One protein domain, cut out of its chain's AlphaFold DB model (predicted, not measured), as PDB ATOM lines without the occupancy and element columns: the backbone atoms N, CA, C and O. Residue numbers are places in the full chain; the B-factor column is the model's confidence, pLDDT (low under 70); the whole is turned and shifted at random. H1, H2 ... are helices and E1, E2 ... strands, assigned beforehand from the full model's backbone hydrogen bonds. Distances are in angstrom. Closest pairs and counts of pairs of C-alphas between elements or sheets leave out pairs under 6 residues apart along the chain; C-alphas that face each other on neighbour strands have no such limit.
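Overview. This is residues 887 to 986 of the 986 residues of the protein "F5/8 type C domain-containing protein" of Actinoplanes sp. N902-109 (UniProt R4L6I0). Two small sheets lie face to face as a little sandwich, E1, E4 and E3 in one and E2 and E5 in the other, with the short helix H1 at one side between their levels. At one end E1 bends and leads by a tight link into E2. The 100 printed residues hold one named helix and five named strands, in the order H1 E1 E2 E3 E4 E5; both sheets are antiparallel, the larger in the order E1 - E4 - E3. The class is mostly strand, though under half of the residues are in named elements. The whole is compact, with a radius of gyration of the C-alphas of 12.8 A and spans of 35 by 24 by 22 A.

Along the chain. E1, residues 918 to 928, measures 22.1 A from C-alpha 918 at (-43.236, -28.746, -43.007) and bends by 95 degrees at residue 925. E4, residues 961 to 969, measures 21.4 A and bends by 75 degrees at residue 964. E3 is residues 944 to 949, E2 931 to 936, and H1 899 to 902. E5, residues 979 to 985, measures 17.0 A and ends at (-32.153, -20.551, -29.050).

Arrangement. E4 is the inner strand of the twisted larger sheet. N 921 of E1 and O 965 of E4 are 2.9 A apart, within hydrogen-bond range. E3 and E4 form a hairpin, with N 947 and O 966 at 3.0 A. Between E2 and E5, N 935 and O 981 are 2.8 A apart. E1 and E5 are near each other. H1 only grazes the larger sheet; its closest C-alphas to E5 are Ala 902 and Glu 981, 4.4 A. H1 is too short for an O i to N i+4 pair.

Size, cuts and confidence. The C-alphas farthest apart, Val 926 and Gly 975, are separated by 35.4 A. The links H1 to E1 and E3 to E4 are long. The printed part has no cut, and no printed residue is under pLDDT 70.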
ATOM      1  N   PHE A 887     -43.612 -19.969 -42.669       96.56
ATOM      2  CA  PHE A 887     -44.124 -20.580 -43.898       96.56
ATOM      3  C   PHE A 887     -44.586 -22.026 -43.637       96.56
ATOM      4  O   PHE A 887     -44.084 -22.628 -42.685       96.56
ATOM      5  N   PRO A 888     -45.491 -22.603 -44.449       95.56
ATOM      6  CA  PRO A 888     -46.181 -21.977 -45.581       95.56
ATOM      7  C   PRO A 888     -47.095 -20.817 -45.166       95.56
ATOM      8  O   PRO A 888     -47.653 -20.797 -44.067       95.56
ATOM      9  N   THR A 889     -47.206 -19.826 -46.048       93.62
ATOM     10  CA  THR A 889     -48.185 -18.734 -45.955       93.62
ATOM     11  C   THR A 889     -49.534 -19.173 -46.535       93.62
ATOM     12  O   THR A 889     -49.720 -20.324 -46.921       93.62
ATOM     13  N   SER A 890     -50.511 -18.263 -46.588       89.62
ATOM     14  CA  SER A 890     -51.783 -18.520 -47.260       89.62
ATOM     15  C   SER A 890     -51.602 -18.710 -48.778       89.62
ATOM     16  O   SER A 890     -50.851 -17.935 -49.372       89.62
ATOM     17  N   PRO A 891     -52.359 -19.616 -49.420       94.12
ATOM     18  CA  PRO A 891     -53.210 -20.621 -48.791       94.12
ATOM     19  C   PRO A 891     -52.375 -21.742 -48.162       94.12
ATOM     20  O   PRO A 891     -51.327 -22.118 -48.679       94.12
ATOM     21  N   LEU A 892     -52.868 -22.289 -47.051       94.38
ATOM     22  CA  LEU A 892     -52.209 -23.398 -46.365       94.38
ATOM     23  C   LEU A 892     -52.492 -24.737 -47.073       94.38
ATOM     24  O   LEU A 892     -53.571 -24.884 -47.662       94.38
ATOM     25  N   PRO A 893     -51.575 -25.719 -46.974       93.56
ATOM     26  CA  PRO A 893     -51.827 -27.095 -47.390       93.56
ATOM     27  C   PRO A 893     -53.030 -27.709 -46.669       93.56
ATOM     28  O   PRO A 893     -53.326 -27.377 -45.517       93.56
ATOM     29  N   ASP A 894     -53.702 -28.649 -47.329       90.25
ATOM     30  CA  ASP A 894     -54.905 -29.275 -46.785       90.25
ATOM     31  C   ASP A 894     -54.637 -29.960 -45.436       90.25
ATOM     32  O   ASP A 894     -53.669 -30.700 -45.246       90.25
ATOM     33  N   GLY A 895     -55.514 -29.691 -44.465       90.81
ATOM     34  CA  GLY A 895     -55.402 -30.215 -43.102       90.81
ATOM     35  C   GLY A 895     -54.364 -29.516 -42.213       90.81
ATOM     36  O   GLY A 895     -54.302 -29.837 -41.026       90.81
ATOM     37  N   MET A 896     -53.590 -28.558 -42.735       94.94
ATOM     38  CA  MET A 896     -52.635 -27.766 -41.958       94.94
ATOM     39  C   MET A 896     -53.321 -26.557 -41.296       94.94
ATOM     40  O   MET A 896     -54.188 -25.905 -41.877       94.94
ATOM     41  N   THR A 897     -52.917 -26.220 -40.070       96.00
ATOM     42  CA  THR A 897     -53.279 -24.930 -39.433       96.00
ATOM     43  C   THR A 897     -52.130 -23.926 -39.550       96.00
ATOM     44  O   THR A 897     -51.027 -24.299 -39.926       96.00
ATOM     45  N   ALA A 898     -52.353 -22.651 -39.223       95.56
ATOM     46  CA  ALA A 898     -51.318 -21.623 -39.354       95.56
ATOM     47  C   ALA A 898     -50.027 -21.983 -38.576       95.56
ATOM     48  O   ALA A 898     -50.096 -22.102 -37.347       95.56
ATOM     49  N   PRO A 899     -48.854 -22.083 -39.238       96.88
ATOM     50  CA  PRO A 899     -47.586 -22.406 -38.571       96.88
ATOM     51  C   PRO A 899     -47.179 -21.410 -37.481       96.88
ATOM     52  O   PRO A 899     -46.552 -21.784 -36.494       96.88
ATOM     53  N   ALA A 900     -47.633 -20.158 -37.591       96.00
ATOM     54  CA  ALA A 900     -47.416 -19.118 -36.587       96.00
ATOM     55  C   ALA A 900     -47.900 -19.512 -35.176       96.00
ATOM     56  O   ALA A 900     -47.387 -18.987 -34.192       96.00
ATOM     57  N   ARG A 901     -48.842 -20.461 -35.062       96.75
ATOM     58  CA  ARG A 901     -49.326 -20.990 -33.776       96.75
ATOM     59  C   ARG A 901     -48.272 -21.766 -32.989       96.75
ATOM     60  O   ARG A 901     -48.412 -21.905 -31.789       96.75
ATOM     61  N   ALA A 902     -47.223 -22.268 -33.641       97.38
ATOM     62  CA  ALA A 902     -46.098 -22.892 -32.945       97.38
ATOM     63  C   ALA A 902     -45.117 -21.857 -32.369       97.38
ATOM     64  O   ALA A 902     -44.242 -22.216 -31.586       97.38
ATOM     65  N   VAL A 903     -45.217 -20.586 -32.767       97.00
ATOM     66  CA  VAL A 903     -44.249 -19.541 -32.398       97.00
ATOM     67  C   VAL A 903     -44.900 -18.298 -31.787       97.00
ATOM     68  O   VAL A 903     -44.225 -17.296 -31.578       97.00
ATOM     69  N   ASP A 904     -46.194 -18.322 -31.470       93.81
ATOM     70  CA  ASP A 904     -46.865 -17.256 -30.708       93.81
ATOM     71  C   ASP A 904     -46.588 -17.384 -29.188       93.81
ATOM     72  O   ASP A 904     -46.572 -16.396 -28.446       93.81
ATOM     73  N   GLY A 905     -46.289 -18.620 -28.769       90.12
ATOM     74  CA  GLY A 905     -46.292 -19.173 -27.419       90.12
ATOM     75  C   GLY A 905     -47.441 -18.715 -26.534       90.12
ATOM     76  O   GLY A 905     -47.232 -18.354 -25.371       90.12
ATOM     77  N   ASP A 906     -48.640 -18.783 -27.107       90.56
ATOM     78  CA  ASP A 906     -49.874 -19.022 -26.380       90.56
ATOM     79  C   ASP A 906     -50.022 -20.543 -26.175       90.56
ATOM     80  O   ASP A 906     -50.197 -21.285 -27.135       90.56
ATOM     81  N   PRO A 907     -50.003 -21.063 -24.936       88.31
ATOM     82  CA  PRO A 907     -50.124 -22.505 -24.700       88.31
ATOM     83  C   PRO A 907     -51.499 -23.081 -25.088       88.31
ATOM     84  O   PRO A 907     -51.721 -24.283 -24.963       88.31
ATOM     85  N   ARG A 908     -52.463 -22.258 -25.510       92.88
ATOM     86  CA  ARG A 908     -53.794 -22.708 -25.947       92.88
ATOM     87  C   ARG A 908     -53.878 -22.933 -27.454       92.88
ATOM     88  O   ARG A 908     -54.900 -23.434 -27.922       92.88
ATOM     89  N   THR A 909     -52.859 -22.535 -28.206       95.56
ATOM     90  CA  THR A 909     -52.777 -22.738 -29.651       95.56
ATOM     91  C   THR A 909     -51.760 -23.837 -29.965       95.56
ATOM     92  O   THR A 909     -50.934 -24.225 -29.140       95.56
ATOM     93  N   SER A 910     -51.879 -24.407 -31.159       97.38
ATOM     94  CA  SER A 910     -50.953 -25.403 -31.687       97.38
ATOM     95  C   SER A 910     -50.971 -25.367 -33.210       97.38
ATOM     96  O   SER A 910     -51.985 -25.029 -33.839       97.38
ATOM     97  N   TRP A 911     -49.828 -25.693 -33.805       97.88
ATOM     98  CA  TRP A 911     -49.686 -25.969 -35.223       97.88
ATOM     99  C   TRP A 911     -49.949 -27.450 -35.495       97.88
ATOM    100  O   TRP A 911     -49.166 -28.331 -35.135       97.88
ATOM    101  N   ARG A 912     -51.054 -27.704 -36.188       96.75
ATOM    102  CA  ARG A 912     -51.339 -28.936 -36.916       96.75
ATOM    103  C   ARG A 912     -50.535 -28.988 -38.225       96.75
ATOM    104  O   ARG A 912     -50.853 -28.186 -39.110       96.75
ATOM    105  N   PRO A 913     -49.580 -29.925 -38.384       95.31
ATOM    106  CA  PRO A 913     -48.717 -30.001 -39.566       95.31
ATOM    107  C   PRO A 913     -49.421 -30.428 -40.858       95.31
ATOM    108  O   PRO A 913     -49.082 -29.935 -41.927       95.31
ATOM    109  N   GLY A 914     -50.402 -31.330 -40.779       92.31
ATOM    110  CA  GLY A 914     -50.984 -31.953 -41.972       92.31
ATOM    111  C   GLY A 914     -50.029 -32.948 -42.664       92.31
ATOM    112  O   GLY A 914     -48.899 -33.138 -42.211       92.31
ATOM    113  N   PRO A 915     -50.459 -33.606 -43.758       87.50
ATOM    114  CA  PRO A 915     -49.704 -34.704 -44.381       87.50
ATOM    115  C   PRO A 915     -48.322 -34.307 -44.921       87.50
ATOM    116  O   PRO A 915     -47.389 -35.104 -44.882       87.50
ATOM    117  N   ALA A 916     -48.180 -33.067 -45.395       80.81
ATOM    118  CA  ALA A 916     -46.929 -32.489 -45.891       80.81
ATOM    119  C   ALA A 916     -46.226 -31.651 -44.807       80.81
ATOM    120  O   ALA A 916     -45.755 -30.554 -45.096       80.81
ATOM    121  N   GLY A 917     -46.233 -32.135 -43.557       88.38
ATOM    122  CA  GLY A 917     -45.925 -31.401 -42.325       88.38
ATOM    123  C   GLY A 917     -44.563 -30.712 -42.287       88.38
ATOM    124  O   GLY A 917     -43.649 -31.164 -41.606       88.38
ATOM    125  N   ARG A 918     -44.432 -29.580 -42.972       94.81
ATOM    126  CA  ARG A 918     -43.236 -28.746 -43.007       94.81
ATOM    127  C   ARG A 918     -43.616 -27.318 -42.672       94.81
ATOM    128  O   ARG A 918     -44.514 -26.757 -43.293       94.81
ATOM    129  N   MET A 919     -42.890 -26.727 -41.730       96.38
ATOM    130  CA  MET A 919     -42.917 -25.288 -41.511       96.38
ATOM    131  C   MET A 919     -41.514 -24.700 -41.501       96.38
ATOM    132  O   MET A 919     -40.556 -25.393 -41.172       96.38
ATOM    133  N   VAL A 920     -41.405 -23.418 -41.835       98.00
ATOM    134  CA  VAL A 920     -40.162 -22.635 -41.808       98.00
ATOM    135  C   VAL A 920     -40.380 -21.404 -40.946       98.00
ATOM    136  O   VAL A 920     -41.430 -20.780 -41.047       98.00
ATOM    137  N   VAL A 921     -39.391 -21.025 -40.141       98.25
ATOM    138  CA  VAL A 921     -39.360 -19.767 -39.386       98.25
ATOM    139  C   VAL A 921     -38.270 -18.860 -39.961       98.25
ATOM    140  O   VAL A 921     -37.114 -19.279 -40.017       98.25
ATOM    141  N   ASP A 922     -38.611 -17.628 -40.355       97.38
ATOM    142  CA  ASP A 922     -37.624 -16.588 -40.700       97.38
ATOM    143  C   ASP A 922     -37.203 -15.823 -39.439       97.38
ATOM    144  O   ASP A 922     -37.969 -15.040 -38.870       97.38
ATOM    145  N   LEU A 923     -35.953 -16.006 -39.009       95.81
ATOM    146  CA  LEU A 923     -35.366 -15.331 -37.847       95.81
ATOM    147  C   LEU A 923     -35.077 -13.835 -38.093       95.81
ATOM    148  O   LEU A 923     -34.603 -13.131 -37.192       95.81
ATOM    149  N   GLY A 924     -35.366 -13.331 -39.298       91.38
ATOM    150  CA  GLY A 924     -35.188 -11.945 -39.737       91.38
ATOM    151  C   GLY A 924     -33.740 -11.565 -40.045       91.38
ATOM    152  O   GLY A 924     -33.434 -10.393 -40.213       91.38
ATOM    153  N   GLY A 925     -32.830 -12.533 -40.039       93.00
ATOM    154  CA  GLY A 925     -31.403 -12.362 -40.297       93.00
ATOM    155  C   GLY A 925     -30.643 -13.626 -39.912       93.00
ATOM    156  O   GLY A 925     -31.177 -14.466 -39.192       93.00
ATOM    157  N   VAL A 926     -29.404 -13.774 -40.380       96.75
ATOM    158  CA  VAL A 926     -28.560 -14.917 -40.001       96.75
ATOM    159  C   VAL A 926     -28.203 -14.810 -38.517       96.75
ATOM    160  O   VAL A 926     -27.693 -13.781 -38.070       96.75
ATOM    161  N   ARG A 927     -28.481 -15.869 -37.753       97.44
ATOM    162  CA  ARG A 927     -28.221 -15.963 -36.312       97.44
ATOM    163  C   ARG A 927     -27.331 -17.157 -36.007       97.44
ATOM    164  O   ARG A 927     -27.408 -18.168 -36.703       97.44
ATOM    165  N   ASP A 928     -26.528 -17.026 -34.958       97.56
ATOM    166  CA  ASP A 928     -25.902 -18.164 -34.291       97.56
ATOM    167  C   ASP A 928     -26.955 -18.897 -33.454       97.56
ATOM    168  O   ASP A 928     -27.823 -18.257 -32.858       97.56
ATOM    169  N   LEU A 929     -26.906 -20.226 -33.486       97.25
ATOM    170  CA  LEU A 929     -27.895 -21.137 -32.924       97.25
ATOM    171  C   LEU A 929     -27.193 -22.206 -32.086       97.25
ATOM    172  O   LEU A 929     -26.233 -22.831 -32.545       97.25
ATOM    173  N   THR A 930     -27.726 -22.483 -30.899       96.00
ATOM    174  CA  THR A 930     -27.249 -23.576 -30.038       96.00
ATOM    175  C   THR A 930     -28.177 -24.782 -30.055       96.00
ATOM    176  O   THR A 930     -27.704 -25.915 -29.958       96.00
ATOM    177  N   ARG A 931     -29.495 -24.570 -30.166       94.44
ATOM    178  CA  ARG A 931     -30.493 -25.652 -30.161       94.44
ATOM    179  C   ARG A 931     -31.858 -25.218 -30.693       94.44
ATOM    180  O   ARG A 931     -32.225 -24.045 -30.619       94.44
ATOM    181  N   ALA A 932     -32.625 -26.206 -31.147       97.12
ATOM    182  CA  ALA A 932     -34.037 -26.089 -31.488       97.12
ATOM    183  C   ALA A 932     -34.855 -27.079 -30.641       97.12
ATOM    184  O   ALA A 932     -34.436 -28.220 -30.441       97.12
ATOM    185  N   GLU A 933     -35.998 -26.645 -30.113       96.44
ATOM    186  CA  GLU A 933     -36.821 -27.415 -29.169       96.44
ATOM    187  C   GLU A 933     -38.289 -27.429 -29.608       96.44
ATOM    188  O   GLU A 933     -38.798 -26.423 -30.100       96.44
ATOM    189  N   ILE A 934     -38.976 -28.556 -29.402       97.12
ATOM    190  CA  ILE A 934     -40.404 -28.714 -29.708       97.12
ATOM    191  C   ILE A 934     -41.161 -29.124 -28.447       97.12
ATOM    192  O   ILE A 934     -40.828 -30.128 -27.810       97.12
ATOM    193  N   THR A 935     -42.241 -28.406 -28.159       96.50
ATOM    194  CA  THR A 935     -43.276 -28.824 -27.213       96.50
ATOM    195  C   THR A 935     -44.459 -29.384 -27.994       96.50
ATOM    196  O   THR A 935     -45.010 -28.720 -28.872       96.50
ATOM    197  N   TRP A 936     -44.854 -30.616 -27.678       97.25
ATOM    198  CA  TRP A 936     -45.959 -31.320 -28.332       97.25
ATOM    199  C   TRP A 936     -47.225 -31.276 -27.479       97.25
ATOM    200  O   TRP A 936     -47.148 -31.362 -26.251       97.25
ATOM    201  N   THR A 937     -48.388 -31.271 -28.125       97.44
ATOM    202  CA  THR A 937     -49.643 -31.625 -27.454       97.44
ATOM    203  C   THR A 937     -49.646 -33.118 -27.067       97.44
ATOM    204  O   THR A 937     -48.815 -33.897 -27.549       97.44
ATOM    205  N   PRO A 938     -50.573 -33.571 -26.205       95.75
ATOM    206  CA  PRO A 938     -50.784 -35.001 -25.982       95.75
ATOM    207  C   PRO A 938     -51.145 -35.734 -27.285       95.75
ATOM    208  O   PRO A 938     -51.903 -35.204 -28.095       95.75
ATOM    209  N   GLY A 939     -50.624 -36.951 -27.468       94.25
ATOM    210  CA  GLY A 939     -50.904 -37.808 -28.628       94.25
ATOM    211  C   GLY A 939     -49.665 -38.545 -29.165       94.25
ATOM    212  O   GLY A 939     -48.552 -38.319 -28.674       94.25
ATOM    213  N   PRO A 940     -49.835 -39.437 -30.160       95.75
ATOM    214  CA  PRO A 940     -48.727 -40.092 -30.856       95.75
ATOM    215  C   PRO A 940     -47.825 -39.075 -31.563       95.75
ATOM    216  O   PRO A 940     -48.307 -38.210 -32.287       95.75
ATOM    217  N   ARG A 941     -46.506 -39.175 -31.373       94.94
ATOM    218  CA  ARG A 941     -45.524 -38.284 -32.015       94.94
ATOM    219  C   ARG A 941     -44.908 -38.971 -33.227       94.94
ATOM    220  O   ARG A 941     -44.521 -40.136 -33.139       94.94
ATOM    221  N   ARG A 942     -44.780 -38.243 -34.335       94.00
ATOM    222  CA  ARG A 942     -44.092 -38.713 -35.546       94.00
ATOM    223  C   ARG A 942     -42.612 -38.335 -35.534       94.00
ATOM    224  O   ARG A 942     -42.179 -37.477 -34.761       94.00
ATOM    225  N   GLY A 943     -41.841 -39.007 -36.389       93.75
ATOM    226  CA  GLY A 943     -40.451 -38.642 -36.647       93.75
ATOM    227  C   GLY A 943     -40.366 -37.210 -37.172       93.75
ATOM    228  O   GLY A 943     -41.227 -36.775 -37.936       93.75
ATOM    229  N   HIS A 944     -39.353 -36.474 -36.723       95.88
ATOM    230  CA  HIS A 944     -39.131 -35.097 -37.137       95.88
ATOM    231  C   HIS A 944     -37.644 -34.809 -37.313       95.88
ATOM    232  O   HIS A 944     -36.792 -35.491 -36.739       95.88
ATOM    233  N   ARG A 945     -37.343 -33.770 -38.090       96.88
ATOM    234  CA  ARG A 945     -35.989 -33.252 -38.295       96.88
ATOM    235  C   ARG A 945     -35.997 -31.733 -38.406       96.88
ATOM    236  O   ARG A 945     -37.021 -31.134 -38.744       96.88
ATOM    237  N   PHE A 946     -34.834 -31.142 -38.157       98.00
ATOM    238  CA  PHE A 946     -34.598 -29.718 -38.343       98.00
ATOM    239  C   PHE A 946     -33.663 -29.473 -39.518       98.00
ATOM    240  O   PHE A 946     -32.629 -30.132 -39.655       98.00
ATOM    241  N   GLU A 947     -34.008 -28.479 -40.321       98.12
ATOM    242  CA  GLU A 947     -33.191 -28.021 -41.439       98.12
ATOM    243  C   GLU A 947     -32.876 -26.530 -41.264       98.12
ATOM    244  O   GLU A 947     -33.660 -25.786 -40.673       98.12
ATOM    245  N   GLY A 948     -31.722 -26.087 -41.755       97.94
ATOM    246  CA  GLY A 948     -31.277 -24.697 -41.697       97.94
ATOM    247  C   GLY A 948     -30.919 -24.159 -43.077       97.94
ATOM    248  O   GLY A 948     -30.427 -24.897 -43.929       97.94
ATOM    249  N   SER A 949     -31.149 -22.863 -43.278       98.12
ATOM    250  CA  SER A 949     -30.760 -22.133 -44.484       98.12
ATOM    251  C   SER A 949     -30.405 -20.678 -44.170       98.12
ATOM    252  O   SER A 949     -30.968 -20.057 -43.263       98.12
ATOM    253  N   THR A 950     -29.469 -20.100 -44.920       97.31
ATOM    254  CA  THR A 950     -29.137 -18.665 -44.851       97.31
ATOM    255  C   THR A 950     -29.914 -17.833 -45.869       97.31
ATOM    256  O   THR A 950     -30.167 -16.660 -45.605       97.31
ATOM    257  N   ASN A 951     -30.328 -18.434 -46.989       94.38
ATOM    258  CA  ASN A 951     -31.036 -17.766 -48.087       94.38
ATOM    259  C   ASN A 951     -32.519 -18.163 -48.195       94.38
ATOM    260  O   ASN A 951     -33.260 -17.510 -48.915       94.38
ATOM    261  N   GLY A 952     -32.952 -19.205 -47.479       94.69
ATOM    262  CA  GLY A 952     -34.340 -19.673 -47.464       94.69
ATOM    263  C   GLY A 952     -34.725 -20.525 -48.670       94.69
ATOM    264  O   GLY A 952     -35.887 -20.906 -48.783       94.69
ATOM    265  N   LEU A 953     -33.764 -20.845 -49.542       94.25
ATOM    266  CA  LEU A 953     -33.944 -21.629 -50.764       94.25
ATOM    267  C   LEU A 953     -33.228 -22.977 -50.673       94.25
ATOM    268  O   LEU A 953     -33.807 -23.999 -51.028       94.25
ATOM    269  N   ASP A 954     -32.004 -22.973 -50.145       95.56
ATOM    270  CA  ASP A 954     -31.166 -24.162 -50.020       95.56
ATOM    271  C   ASP A 954     -31.146 -24.611 -48.560       95.56
ATOM    272  O   ASP A 954     -30.598 -23.919 -47.696       95.56
ATOM    273  N   TYR A 955     -31.775 -25.751 -48.273       96.88
ATOM    274  CA  TYR A 955     -31.862 -26.314 -46.926       96.88
ATOM    275  C   TYR A 955     -30.920 -27.504 -46.771       96.88
ATOM    276  O   TYR A 955     -30.855 -28.388 -47.624       96.88
ATOM    277  N   ALA A 956     -30.227 -27.540 -45.638       97.25
ATOM    278  CA  ALA A 956     -29.445 -28.684 -45.181       97.25
ATOM    279  C   ALA A 956     -29.841 -29.033 -43.742       97.25
ATOM    280  O   ALA A 956     -30.623 -28.311 -43.121       97.25
ATOM    281  N   ALA A 957     -29.294 -30.116 -43.183       97.38
ATOM    282  CA  ALA A 957     -29.448 -30.405 -41.757       97.38
ATOM    283  C   ALA A 957     -29.059 -29.177 -40.910       97.38
ATOM    284  O   ALA A 957     -28.082 -28.493 -41.225       97.38
ATOM    285  N   LEU A 958     -29.839 -28.875 -39.864       97.12
ATOM    286  CA  LEU A 958     -29.653 -27.662 -39.063       97.12
ATOM    287  C   LEU A 958     -28.236 -27.594 -38.464       97.12
ATOM    288  O   LEU A 958     -27.866 -28.408 -37.620       97.12
ATOM    289  N   GLY A 959     -27.461 -26.601 -38.904       94.12
ATOM    290  CA  GLY A 959     -26.154 -26.264 -38.339       94.12
ATOM    291  C   GLY A 959     -26.242 -25.255 -37.189       94.12
ATOM    292  O   GLY A 959     -27.312 -24.983 -36.651       94.12
ATOM    293  N   THR A 960     -25.108 -24.643 -36.848       96.00
ATOM    294  CA  THR A 960     -25.008 -23.616 -35.790       96.00
ATOM    295  C   THR A 960     -25.319 -22.202 -36.274       96.00
ATOM    296  O   THR A 960     -25.291 -21.269 -35.480       96.00
ATOM    297  N   ARG A 961     -25.589 -22.009 -37.571       97.62
ATOM    298  CA  ARG A 961     -25.921 -20.708 -38.164       97.62
ATOM    299  C   ARG A 961     -27.023 -20.852 -39.199       97.62
ATOM    300  O   ARG A 961     -26.864 -21.603 -40.157       97.62
ATOM    301  N   ALA A 962     -28.108 -20.101 -39.041       97.94
ATOM    302  CA  ALA A 962     -29.165 -20.019 -40.047       97.94
ATOM    303  C   ALA A 962     -29.953 -18.708 -39.926       97.94
ATOM    304  O   ALA A 962     -29.978 -18.074 -38.871       97.94
ATOM    305  N   ARG A 963     -30.609 -18.309 -41.019       97.25
ATOM    306  CA  ARG A 963     -31.686 -17.308 -41.010       97.25
ATOM    307  C   ARG A 963     -33.051 -17.985 -41.002       97.25
ATOM    308  O   ARG A 963     -33.937 -17.555 -40.277       97.25
ATOM    309  N   TYR A 964     -33.197 -19.035 -41.798       98.31
ATOM    310  CA  TYR A 964     -34.418 -19.808 -41.928       98.31
ATOM    311  C   TYR A 964     -34.213 -21.170 -41.282       98.31
ATOM    312  O   TYR A 964     -33.239 -21.860 -41.589       98.31
ATOM    313  N   VAL A 965     -35.121 -21.557 -40.394       98.56
ATOM    314  CA  VAL A 965     -35.081 -22.861 -39.724       98.56
ATOM    315  C   VAL A 965     -36.381 -23.591 -40.009       98.56
ATOM    316  O   VAL A 965     -37.457 -23.073 -39.704       98.56
ATOM    317  N   ALA A 966     -36.286 -24.777 -40.600       98.06
ATOM    318  CA  ALA A 966     -37.436 -25.606 -40.912       98.06
ATOM    319  C   ALA A 966     -37.606 -26.742 -39.901       98.06
ATOM    320  O   ALA A 966     -36.632 -27.372 -39.488       98.06
ATOM    321  N   LEU A 967     -38.859 -27.024 -39.556       98.00
ATOM    322  CA  LEU A 967     -39.287 -28.238 -38.873       98.00
ATOM    323  C   LEU A 967     -40.057 -29.093 -39.877       98.00
ATOM    324  O   LEU A 967     -41.086 -28.655 -40.396       98.00
ATOM    325  N   VAL A 968     -39.567 -30.308 -40.125       96.94
ATOM    326  CA  VAL A 968     -40.246 -31.301 -40.963       96.94
ATOM    327  C   VAL A 968     -40.700 -32.475 -40.104       96.94
ATOM    328  O   VAL A 968     -39.909 -33.017 -39.334       96.94
ATOM    329  N   ILE A 969     -41.970 -32.847 -40.235       95.50
ATOM    330  CA  ILE A 969     -42.655 -33.931 -39.531       95.50
ATOM    331  C   ILE A 969     -43.212 -34.876 -40.592       95.50
ATOM    332  O   ILE A 969     -44.182 -34.559 -41.284       95.50
ATOM    333  N   ASP A 970     -42.593 -36.044 -40.723       88.00
ATOM    334  CA  ASP A 970     -42.916 -36.976 -41.796       88.00
ATOM    335  C   ASP A 970     -44.167 -37.801 -41.445       88.00
ATOM    336  O   ASP A 970     -44.244 -38.450 -40.398       88.00
ATOM    337  N   GLY A 971     -45.159 -37.795 -42.343       88.00
ATOM    338  CA  GLY A 971     -46.320 -38.687 -42.274       88.00
ATOM    339  C   GLY A 971     -47.313 -38.397 -41.142       88.00
ATOM    340  O   GLY A 971     -47.931 -39.337 -40.642       88.00
ATOM    341  N   TRP A 972     -47.475 -37.132 -40.736       94.12
ATOM    342  CA  TRP A 972     -48.495 -36.730 -39.758       94.12
ATOM    343  C   TRP A 972     -49.915 -37.078 -40.236       94.12
ATOM    344  O   TRP A 972     -50.267 -36.851 -41.395       94.12
ATOM    345  N   GLN A 973     -50.739 -37.612 -39.333       93.44
ATOM    346  CA  GLN A 973     -52.126 -38.013 -39.568       93.44
ATOM    347  C   GLN A 973     -53.077 -37.372 -38.544       93.44
ATOM    348  O   GLN A 973     -52.670 -37.099 -37.411       93.44
ATOM    349  N   PRO A 974     -54.368 -37.181 -38.881       92.75
ATOM    350  CA  PRO A 974     -55.368 -36.743 -37.912       92.75
ATOM    351  C   PRO A 974     -55.369 -37.614 -36.643       92.75
ATOM    352  O   PRO A 974     -55.556 -38.826 -36.719       92.75
ATOM    353  N   GLY A 975     -55.177 -36.986 -35.479       91.31
ATOM    354  CA  GLY A 975     -55.087 -37.659 -34.175       91.31
ATOM    355  C   GLY A 975     -53.663 -37.796 -33.624       91.31
ATOM    356  O   GLY A 975     -53.506 -38.063 -32.432       91.31
ATOM    357  N   ASP A 976     -52.636 -37.565 -34.447       96.31
ATOM    358  CA  ASP A 976     -51.264 -37.397 -33.971       96.31
ATOM    359  C   ASP A 976     -51.108 -36.089 -33.175       96.31
ATOM    360  O   ASP A 976     -51.895 -35.147 -33.312       96.31
ATOM    361  N   ALA A 977     -50.058 -36.018 -32.357       96.88
ATOM    362  CA  ALA A 977     -49.703 -34.819 -31.614       96.88
ATOM    363  C   ALA A 977     -49.442 -33.633 -32.557       96.88
ATOM    364  O   ALA A 977     -48.808 -33.764 -33.607       96.88
ATOM    365  N   GLU A 978     -49.913 -32.459 -32.154       97.69
ATOM    366  CA  GLU A 978     -49.644 -31.178 -32.799       97.69
ATOM    367  C   GLU A 978     -48.451 -30.492 -32.114       97.69
ATOM    368  O   GLU A 978     -48.061 -30.842 -30.993       97.69
ATOM    369  N   VAL A 979     -47.861 -29.497 -32.776       98.00
ATOM    370  CA  VAL A 979     -46.755 -28.714 -32.213       98.00
ATOM    371  C   VAL A 979     -47.324 -27.510 -31.477       98.00
ATOM    372  O   VAL A 979     -47.847 -26.588 -32.094       98.00
ATOM    373  N   GLN A 980     -47.220 -27.515 -30.155       96.75
ATOM    374  CA  GLN A 980     -47.652 -26.403 -29.309       96.75
ATOM    375  C   GLN A 980     -46.614 -25.278 -29.283       96.75
ATOM    376  O   GLN A 980     -46.972 -24.109 -29.271       96.75
ATOM    377  N   GLU A 981     -45.323 -25.617 -29.284       96.38
ATOM    378  CA  GLU A 981     -44.252 -24.619 -29.299       96.38
ATOM    379  C   GLU A 981     -43.055 -25.120 -30.108       96.38
ATOM    380  O   GLU A 981     -42.653 -26.275 -29.968       96.38
ATOM    381  N   PHE A 982     -42.465 -24.246 -30.921       97.88
ATOM    382  CA  PHE A 982     -41.193 -24.455 -31.600       97.88
ATOM    383  C   PHE A 982     -40.244 -23.308 -31.264       97.88
ATOM    384  O   PHE A 982     -40.461 -22.170 -31.679       97.88
ATOM    385  N   ARG A 983     -39.195 -23.611 -30.499       97.19
ATOM    386  CA  ARG A 983     -38.247 -22.620 -29.980       97.19
ATOM    387  C   ARG A 983     -36.897 -22.769 -30.648       97.19
ATOM    388  O   ARG A 983     -36.418 -23.886 -30.844       97.19
ATOM    389  N   ILE A 984     -36.255 -21.642 -30.923       97.94
ATOM    390  CA  ILE A 984     -34.909 -21.584 -31.499       97.94
ATOM    391  C   ILE A 984     -34.058 -20.698 -30.597       97.94
ATOM    392  O   ILE A 984     -34.420 -19.551 -30.344       97.94
ATOM    393  N   LEU A 985     -32.948 -21.222 -30.081       96.12
ATOM    394  CA  LEU A 985     -32.153 -20.551 -29.050       96.12
ATOM    395  C   LEU A 985     -30.737 -20.214 -29.557       96.12
ATOM    396  O   LEU A 985     -30.154 -21.046 -30.261       96.12
ATOM    397  N   PRO A 986     -30.208 -19.017 -29.221       91.75
ATOM    398  CA  PRO A 986     -28.874 -18.568 -29.615       91.75
ATOM    399  C   PRO A 986     -27.748 -19.220 -28.815       91.75
ATOM    400  O   PRO A 986     -28.031 -19.852 -27.766       91.75
TER     401      PRO A 986